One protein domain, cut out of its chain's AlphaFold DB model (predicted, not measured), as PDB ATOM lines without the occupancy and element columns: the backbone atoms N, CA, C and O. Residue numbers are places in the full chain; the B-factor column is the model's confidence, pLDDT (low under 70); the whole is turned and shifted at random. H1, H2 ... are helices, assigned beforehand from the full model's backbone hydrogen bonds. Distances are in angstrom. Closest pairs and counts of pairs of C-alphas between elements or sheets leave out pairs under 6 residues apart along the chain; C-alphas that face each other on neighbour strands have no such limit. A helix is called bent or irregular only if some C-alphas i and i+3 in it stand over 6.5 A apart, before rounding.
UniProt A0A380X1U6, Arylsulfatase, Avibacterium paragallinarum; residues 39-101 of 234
ATOM      1  N   VAL A  39     116.825 142.338 152.291       94.56
ATOM      2  CA  VAL A  39     117.860 143.373 152.161       94.56
ATOM      3  C   VAL A  39     118.535 143.240 150.806       94.56
ATOM      4  O   VAL A  39     119.199 142.239 150.531       94.56
ATOM      5  N   MET A  40     118.371 144.261 149.968       92.75
ATOM      6  CA  MET A  40     119.055 144.373 148.682       92.75
ATOM      7  C   MET A  40     120.400 145.074 148.881       92.75
ATOM      8  O   MET A  40     120.489 146.054 149.620       92.75
ATOM      9  N   ASP A  41     121.451 144.544 148.262       92.44
ATOM     10  CA  ASP A  41     122.809 145.077 148.384       92.44
ATOM     11  C   ASP A  41     123.051 146.141 147.310       92.44
ATOM     12  O   ASP A  41     122.700 145.926 146.152       92.44
ATOM     13  N   ASP A  42     123.620 147.281 147.704       91.25
ATOM     14  CA  ASP A  42     123.959 148.419 146.834       91.25
ATOM     15  C   ASP A  42     122.809 148.947 145.945       91.25
ATOM     16  O   ASP A  42     123.040 149.578 144.912       91.25
ATOM     17  N   LEU A  43     121.555 148.737 146.362       89.88
ATOM     18  CA  LEU A  43     120.391 149.279 145.666       89.88
ATOM     19  C   LEU A  43     120.250 150.782 145.934       89.88
ATOM     20  O   LEU A  43     120.004 151.209 147.064       89.88
ATOM     21  N   GLY A  44     120.353 151.584 144.878       86.25
ATOM     22  CA  GLY A  44     120.094 153.017 144.934       86.25
ATOM     23  C   GLY A  44     118.598 153.335 144.950       86.25
ATOM     24  O   GLY A  44     117.796 152.659 144.308       86.25
ATOM     25  N   THR A  45     118.215 154.427 145.616       82.38
ATOM     26  CA  THR A  45     116.818 154.905 145.644       82.38
ATOM     27  C   THR A  45     116.263 155.185 144.250       82.38
ATOM     28  O   THR A  45     115.095 154.924 144.000       82.38
ATOM     29  N   GLY A  46     117.114 155.614 143.315       79.25
ATOM     30  CA  GLY A  46     116.742 155.836 141.918       79.25
ATOM     31  C   GLY A  46     116.328 154.592 141.133       79.25
ATOM     32  O   GLY A  46     115.854 154.715 140.011       79.25
ATOM     33  N   GLN A  47     116.512 153.398 141.697       83.31
ATOM     34  CA  GLN A  47     116.020 152.154 141.109       83.31
ATOM     35  C   GLN A  47     114.605 151.819 141.593       83.31
ATOM     36  O   GLN A  47     113.925 151.007 140.977       83.31
ATOM     37  N   LEU A  48     114.148 152.425 142.691       86.50
ATOM     38  CA  LEU A  48     112.810 152.211 143.228       86.50
ATOM     39  C   LEU A  48     111.832 153.128 142.499       86.50
ATOM     40  O   LEU A  48     111.902 154.345 142.637       86.50
ATOM     41  N   ASP A  49     110.881 152.533 141.788       83.50
ATOM     42  CA  ASP A  49     109.834 153.239 141.043       83.50
ATOM     43  C   ASP A  49     109.150 154.343 141.873       83.50
ATOM     44  O   ASP A  49     109.094 155.498 141.474       83.50
ATOM     45  N   PHE A  50     108.753 154.039 143.113       83.50
ATOM     46  CA  PHE A  50     108.083 155.011 143.987       83.50
ATOM     47  C   PHE A  50     108.985 156.131 144.541       83.50
ATOM     48  O   PHE A  50     108.476 157.022 145.222       83.50
ATOM     49  N   ALA A  51     110.301 156.057 144.337       84.00
ATOM     50  CA  ALA A  51     111.270 157.064 144.770       84.00
ATOM     51  C   ALA A  51     111.978 157.734 143.584       84.00
ATOM     52  O   ALA A  51     112.802 158.620 143.785       84.00
ATOM     53  N   ILE A  52     111.669 157.337 142.349       82.12
ATOM     54  CA  ILE A  52     112.416 157.796 141.182       82.12
ATOM     55  C   ILE A  52     112.191 159.274 140.870       82.12
ATOM     56  O   ILE A  52     113.099 159.944 140.385       82.12
ATOM     57  N   ASP A  53     111.030 159.809 141.253       80.69
ATOM     58  CA  ASP A  53     110.715 161.236 141.159       80.69
ATOM     59  C   ASP A  53     111.629 162.099 142.046       80.69
ATOM     60  O   ASP A  53     111.715 163.310 141.855       80.69
ATOM     61  N   SER A  54     112.348 161.498 143.005       81.88
ATOM     62  CA  SER A  54     113.349 162.206 143.809       81.88
ATOM     63  C   SER A  54     114.688 162.386 143.085       81.88
ATOM     64  O   SER A  54     115.618 162.950 143.665       81.88
ATOM     65  N   LEU A  55     114.850 161.848 141.872       83.25
ATOM     66  CA  LEU A  55     116.077 161.992 141.098       83.25
ATOM     67  C   LEU A  55     116.096 163.317 140.338       83.25
ATOM     68  O   LEU A  55     115.282 163.563 139.451       83.25
ATOM     69  N   ASP A  56     117.118 164.126 140.603       88.19
ATOM     70  CA  ASP A  56     117.437 165.272 139.761       88.19
ATOM     71  C   ASP A  56     118.274 164.815 138.556       88.19
ATOM     72  O   ASP A  56     119.474 164.534 138.665       88.19
ATOM     73  N   LYS A  57     117.636 164.741 137.383       87.12
ATOM     74  CA  LYS A  57     118.296 164.361 136.124       87.12
ATOM     75  C   LYS A  57     119.435 165.314 135.740       87.12
ATOM     76  O   LYS A  57     120.413 164.866 135.141       87.12
ATOM     77  N   ASN A  58     119.339 166.599 136.090       89.12
ATOM     78  CA  ASN A  58     120.375 167.585 135.788       89.12
ATOM     79  C   ASN A  58     121.613 167.373 136.659       89.12
ATOM     80  O   ASN A  58     122.730 167.546 136.184       89.12
ATOM     81  N   GLU A  59     121.437 166.984 137.921       89.75
ATOM     82  CA  GLU A  59     122.566 166.635 138.786       89.75
ATOM     83  C   GLU A  59     123.164 165.275 138.422       89.75
ATOM     84  O   GLU A  59     124.386 165.112 138.418       89.75
ATOM     85  N   LEU A  60     122.330 164.298 138.053       85.69
ATOM     86  CA  LEU A  60     122.808 162.990 137.605       85.69
ATOM     87  C   LEU A  60     123.654 163.082 136.330       85.69
ATOM     88  O   LEU A  60     124.687 162.421 136.257       85.69
ATOM     89  N   SER A  61     123.266 163.913 135.359       86.00
ATOM     90  CA  SER A  61     123.997 164.059 134.091       86.00
ATOM     91  C   SER A  61     125.391 164.676 134.250       86.00
ATOM     92  O   SER A  61     126.261 164.457 133.409       86.00
ATOM     93  N   LYS A  62     125.634 165.402 135.349       89.69
ATOM     94  CA  LYS A  62     126.945 165.983 135.687       89.69
ATOM     95  C   LYS A  62     127.890 164.979 136.345       89.69
ATOM     96  O   LYS A  62     129.083 165.263 136.475       89.69
ATOM     97  N   ARG A  63     127.389 163.833 136.820       86.62
ATOM     98  CA  ARG A  63     128.220 162.865 137.542       86.62
ATOM     99  C   ARG A  63     129.203 162.184 136.591       86.62
ATOM    100  O   ARG A  63     128.813 161.760 135.506       86.62
ATOM    101  N   PRO A  64     130.471 162.011 136.996       89.00
ATOM    102  CA  PRO A  64     131.412 161.228 136.216       89.00
ATOM    103  C   PRO A  64     130.966 159.764 136.204       89.00
ATOM    104  O   PRO A  64     130.871 159.115 137.246       89.00
ATOM    105  N   VAL A  65     130.706 159.241 135.009       86.94
ATOM    106  CA  VAL A  65     130.315 157.848 134.786       86.94
ATOM    107  C   VAL A  65     131.402 157.164 133.966       86.94
ATOM    108  O   VAL A  65     131.821 157.664 132.918       86.94
ATOM    109  N   ALA A  66     131.882 156.015 134.450       90.19
ATOM    110  CA  ALA A  66     132.868 155.215 133.730       90.19
ATOM    111  C   ALA A  66     132.343 154.854 132.334       90.19
ATOM    112  O   ALA A  66     131.162 154.550 132.194       90.19
ATOM    113  N   ALA A  67     133.217 154.814 131.324       91.06
ATOM    114  CA  ALA A  67     132.830 154.612 129.922       91.06
ATOM    115  C   ALA A  67     131.875 153.421 129.705       91.06
ATOM    116  O   ALA A  67     130.906 153.530 128.963       91.06
ATOM    117  N   ARG A  68     132.083 152.312 130.429       89.75
ATOM    118  CA  ARG A  68     131.231 151.107 130.370       89.75
ATOM    119  C   ARG A  68     129.779 151.301 130.831       89.75
ATOM    120  O   ARG A  68     128.959 150.424 130.606       89.75
ATOM    121  N   TYR A  69     129.494 152.393 131.533       85.69
ATOM    122  CA  TYR A  69     128.181 152.730 132.082       85.69
ATOM    123  C   TYR A  69     127.595 153.995 131.446       85.69
ATOM    124  O   TYR A  69     126.546 154.459 131.880       85.69
ATOM    125  N   GLN A  70     128.264 154.572 130.445       88.06
ATOM    126  CA  GLN A  70     127.719 155.702 129.702       88.06
ATOM    127  C   GLN A  70     126.581 155.237 128.794       88.06
ATOM    128  O   GLN A  70     126.623 154.147 128.223       88.06
ATOM    129  N   GLY A  71     125.566 156.081 128.640       88.62
ATOM    130  CA  GLY A  71     124.456 155.836 127.734       88.62
ATOM    131  C   GLY A  71     123.333 156.847 127.921       88.62
ATOM    132  O   GLY A  71     123.501 157.872 128.578       88.62
ATOM    133  N   ASP A  72     122.200 156.554 127.297       91.56
ATOM    134  CA  ASP A  72     121.006 157.394 127.320       91.56
ATOM    135  C   ASP A  72     120.343 157.334 128.705       91.56
ATOM    136  O   ASP A  72     119.826 156.291 129.115       91.56
ATOM    137  N   LEU A  73     120.388 158.459 129.426       87.19
ATOM    138  CA  LEU A  73     119.898 158.562 130.799       87.19
ATOM    139  C   LEU A  73     118.399 158.254 130.902       87.19
ATOM    140  O   LEU A  73     117.984 157.601 131.856       87.19
ATOM    141  N   ASP A  74     117.590 158.666 129.926       88.62
ATOM    142  CA  ASP A  74     116.149 158.416 129.958       88.62
ATOM    143  C   ASP A  74     115.844 156.931 129.753       88.62
ATOM    144  O   ASP A  74     115.022 156.368 130.476       88.62
ATOM    145  N   LYS A  75     116.570 156.254 128.852       90.88
ATOM    146  CA  LYS A  75     116.449 154.793 128.693       90.88
ATOM    147  C   LYS A  75     116.901 154.029 129.934       90.88
ATOM    148  O   LYS A  75     116.322 152.995 130.255       90.88
ATOM    149  N   MET A  76     117.936 154.509 130.623       87.81
ATOM    150  CA  MET A  76     118.405 153.900 131.872       87.81
ATOM    151  C   MET A  76     117.375 154.040 132.994       87.81
ATOM    152  O   MET A  76     117.128 153.075 133.714       87.81
ATOM    153  N   ILE A  77     116.760 155.219 133.117       85.56
ATOM    154  CA  ILE A  77     115.693 155.491 134.088       85.56
ATOM    155  C   ILE A  77     114.473 154.610 133.795       85.56
ATOM    156  O   ILE A  77     114.011 153.910 134.693       85.56
ATOM    157  N   ASP A  78     114.012 154.555 132.542       87.56
ATOM    158  CA  ASP A  78     112.897 153.688 132.136       87.56
ATOM    159  C   ASP A  78     113.189 152.201 132.419       87.56
ATOM    160  O   ASP A  78     112.357 151.479 132.976       87.56
ATOM    161  N   ALA A  79     114.402 151.731 132.105       88.69
ATOM    162  CA  ALA A  79     114.809 150.365 132.417       88.69
ATOM    163  C   ALA A  79     114.793 150.089 133.930       88.69
ATOM    164  O   ALA A  79     114.336 149.023 134.347       88.69
ATOM    165  N   ALA A  80     115.250 151.038 134.753       84.31
ATOM    166  CA  ALA A  80     115.239 150.915 136.207       84.31
ATOM    167  C   ALA A  80     113.808 150.824 136.770       84.31
ATOM    168  O   ALA A  80     113.542 149.941 137.585       84.31
ATOM    169  N   GLN A  81     112.872 151.648 136.280       81.69
ATOM    170  CA  GLN A  81     111.457 151.611 136.694       81.69
ATOM    171  C   GLN A  81     110.808 150.259 136.402       81.69
ATOM    172  O   GLN A  81     110.079 149.707 137.227       81.69
ATOM    173  N   ARG A  82     111.100 149.688 135.229       86.75
ATOM    174  CA  ARG A  82     110.505 148.420 134.787       86.75
ATOM    175  C   ARG A  82     111.171 147.183 135.396       86.75
ATOM    176  O   ARG A  82     110.612 146.093 135.289       86.75
ATOM    177  N   ALA A  83     112.336 147.320 136.030       89.00
ATOM    178  CA  ALA A  83     113.131 146.185 136.501       89.00
ATOM    179  C   ALA A  83     112.578 145.498 137.762       89.00
ATOM    180  O   ALA A  83     112.921 144.342 138.017       89.00
ATOM    181  N   MET A  84     111.732 146.164 138.559       89.69
ATOM    182  CA  MET A  84     111.285 145.641 139.863       89.69
ATOM    183  C   MET A  84     109.755 145.596 140.046       89.69
ATOM    184  O   MET A  84     109.243 146.076 141.061       89.69
ATOM    185  N   PRO A  85     108.995 144.942 139.144       90.50
ATOM    186  CA  PRO A  85     107.528 144.956 139.180       90.50
ATOM    187  C   PRO A  85     106.940 144.375 140.478       90.50
ATOM    188  O   PRO A  85     105.922 144.858 140.975       90.50
ATOM    189  N   ASN A  86     107.593 143.372 141.076       92.38
ATOM    190  CA  ASN A  86     107.156 142.788 142.348       92.38
ATOM    191  C   ASN A  86     107.342 143.755 143.528       92.38
ATOM    192  O   ASN A  86     106.480 143.825 144.403       92.38
ATOM    193  N   VAL A  87     108.436 144.525 143.535       91.06
ATOM    194  CA  VAL A  87     108.687 145.548 144.561       91.06
ATOM    195  C   VAL A  87     107.700 146.699 144.393       91.06
ATOM    196  O   VAL A  87     107.120 147.135 145.384       91.06
ATOM    197  N   SER A  88     107.425 147.133 143.157       89.62
ATOM    198  CA  SER A  88     106.403 148.153 142.879       89.62
ATOM    199  C   SER A  88     105.017 147.715 143.359       89.62
ATOM    200  O   SER A  88     104.321 148.484 144.020       89.62
ATOM    201  N   LYS A  89     104.629 146.453 143.124       91.31
ATOM    202  CA  LYS A  89     103.356 145.901 143.621       91.31
ATOM    203  C   LYS A  89     103.285 145.880 145.152       91.31
ATOM    204  O   LYS A  89     102.249 146.228 145.723       91.31
ATOM    205  N   LEU A  90     104.377 145.497 145.820       92.25
ATOM    206  CA  LEU A  90     104.460 145.531 147.282       92.25
ATOM    207  C   LEU A  90     104.344 146.972 147.806       92.25
ATOM    208  O   LEU A  90     103.581 147.236 148.729       92.25
ATOM    209  N   ALA A  91     105.034 147.919 147.173       90.88
ATOM    210  CA  ALA A  91     104.997 149.331 147.544       90.88
ATOM    211  C   ALA A  91     103.619 149.984 147.320       90.88
ATOM    212  O   ALA A  91     103.256 150.901 148.054       90.88
ATOM    213  N   ALA A  92     102.845 149.520 146.334       91.94
ATOM    214  CA  ALA A  92     101.492 150.009 146.056       91.94
ATOM    215  C   ALA A  92     100.443 149.539 147.081       91.94
ATOM    216  O   ALA A  92      99.395 150.166 147.213       91.94
ATOM    217  N   THR A  93     100.713 148.441 147.793       94.62
ATOM    218  CA  THR A  93      99.773 147.816 148.743       94.62
ATOM    219  C   THR A  93     100.241 147.874 150.199       94.62
ATOM    220  O   THR A  93      99.483 147.522 151.099       94.62
ATOM    221  N   GLY A  94     101.475 148.322 150.439       91.81
ATOM    222  CA  GLY A  94     102.084 148.428 151.761       91.81
ATOM    223  C   GLY A  94     102.402 149.861 152.183       91.81
ATOM    224  O   GLY A  94     101.926 150.843 151.614       91.81
ATOM    225  N   VAL A  95     103.250 149.973 153.207       92.12
ATOM    226  CA  VAL A  95     103.768 151.255 153.697       92.12
ATOM    227  C   VAL A  95     105.092 151.567 153.007       92.12
ATOM    228  O   VAL A  95     106.013 150.751 153.011       92.12
ATOM    229  N   LYS A  96     105.201 152.775 152.451       90.31
ATOM    230  CA  LYS A  96     106.428 153.284 151.833       90.31
ATOM    231  C   LYS A  96     107.140 154.223 152.795       90.31
ATOM    232  O   LYS A  96     106.556 155.204 153.249       90.31
ATOM    233  N   MET A  97     108.416 153.960 153.053       89.69
ATOM    234  CA  MET A  97     109.286 154.907 153.744       89.69
ATOM    235  C   MET A  97     110.003 155.759 152.696       89.69
ATOM    236  O   MET A  97     110.905 155.279 152.018       89.69
ATOM    237  N   THR A  98     109.590 157.016 152.541       86.94
ATOM    238  CA  THR A  98     110.191 157.957 151.575       86.94
ATOM    239  C   THR A  98     111.447 158.643 152.110       86.94
ATOM    240  O   THR A  98     112.165 159.283 151.351       86.94
ATOM    241  N   ASN A  99     111.725 158.496 153.408       88.56
ATOM    242  CA  ASN A  99     112.888 159.069 154.076       88.56
ATOM    243  C   ASN A  99     113.509 158.049 155.047       88.56
ATOM    244  O   ASN A  99     113.487 158.223 156.265       88.56
ATOM    245  N   ALA A 100     113.970 156.924 154.496       89.69
ATOM    246  CA  ALA A 100     114.632 155.860 155.245       89.69
ATOM    247  C   ALA A 100     116.155 156.042 155.221       89.69
ATOM    248  O   ALA A 100     116.736 156.338 154.178       89.69
ATOM    249  N   PHE A 101     116.803 155.807 156.362       93.00
ATOM    250  CA  PHE A 101     118.251 155.937 156.514       93.00
ATOM    251  C   PHE A 101     118.866 154.626 156.985       93.00
ATOM    252  O   PHE A 101     118.283 153.893 157.784       93.00
TER     253      PHE A 101
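What this domain is: This is residues 39 to 101 of the 234 residues of the protein "Arylsulfatase" of Avibacterium paragallinarum (UniProt A0A380X1U6). Picture a long, narrow loop of chain: the short helices H1 and H2 follow one another along one limb, residues 62 to 71 stick out at one end as the turn, and H3 and H4 run back along the other limb. H1 packs on H3 across the space between the limbs, and after H4 the last residues, 94 to 101, fold back as a tail. The printed part has 63 residues with four named helices, H1, H2, H3 and H4 in that order, and no named strand. The class is all helix, though under half of the residues, 30 of 63, are in named elements. The whole is only just loose, close to compact, with a radius of gyration of the C-alphas of 12.9 A, and it is elongated, spanning 37 by 22 by 21 A.

Where its parts are: Start at C-alpha 39, at (117.860, 143.373, 152.161), and go along the residues before the first helix. Find C-alpha 49 at (109.834, 153.239, 141.043); there H1 begins, residues 49 to 54, 10.0 A from first to last C-alpha. H1 is irregular: its C-alphas 50 and 53 are 7.3 A apart. Next comes H2, residues 57 to 61. Look then for C-alpha 73 at (119.898, 158.562, 130.799), where H3 begins; it runs to residue 82 and measures 14.4 A. H4, residues 85 to 93, measures 12.6 A and ends at C-alpha 93, at (99.773, 147.816, 148.743).

How they stand to each other: Look first at Asp 49 and Gln 81, the closest C-alphas of H1 and H3, 4.9 A apart. These two helices touch and run opposite ways, at a shallow tilt of 33 degrees, only just short of steep. H1 and H4 only just touch, with 3 pairs of C-alphas within 8 A; the closest are those of Asp 49 and Ser 88, at 6.4 A. Their lines are about perpendicular, at 81 degrees. H2 is close to H3 but not clearly touching it, with the closest C-alphas, of Ser 61 and Leu 73, 7.6 A apart. H2 is apart from H1 and from H4, while H3 and H4 meet only through their link. In H2, H3 and H4 each O i to N i+4 pair is within hydrogen-bond range; in H1 it is 0 of 2, beside 2 of 3 O i to N i+3 pairs.

The domain as a whole: The two C-alphas farthest apart, those of Ala 67 and Thr 93, are 38.6 A apart. Residues 62 to 71 stand free, and without them the body spans 32 by 23 by 20 A. The link from H2 to H3, 11 residues, is long; those from H1 to H2 and from H3 to H4 are tight. The printed part has no cut. The mean pLDDT of the printed part is 88.2, and no printed residue is under 70.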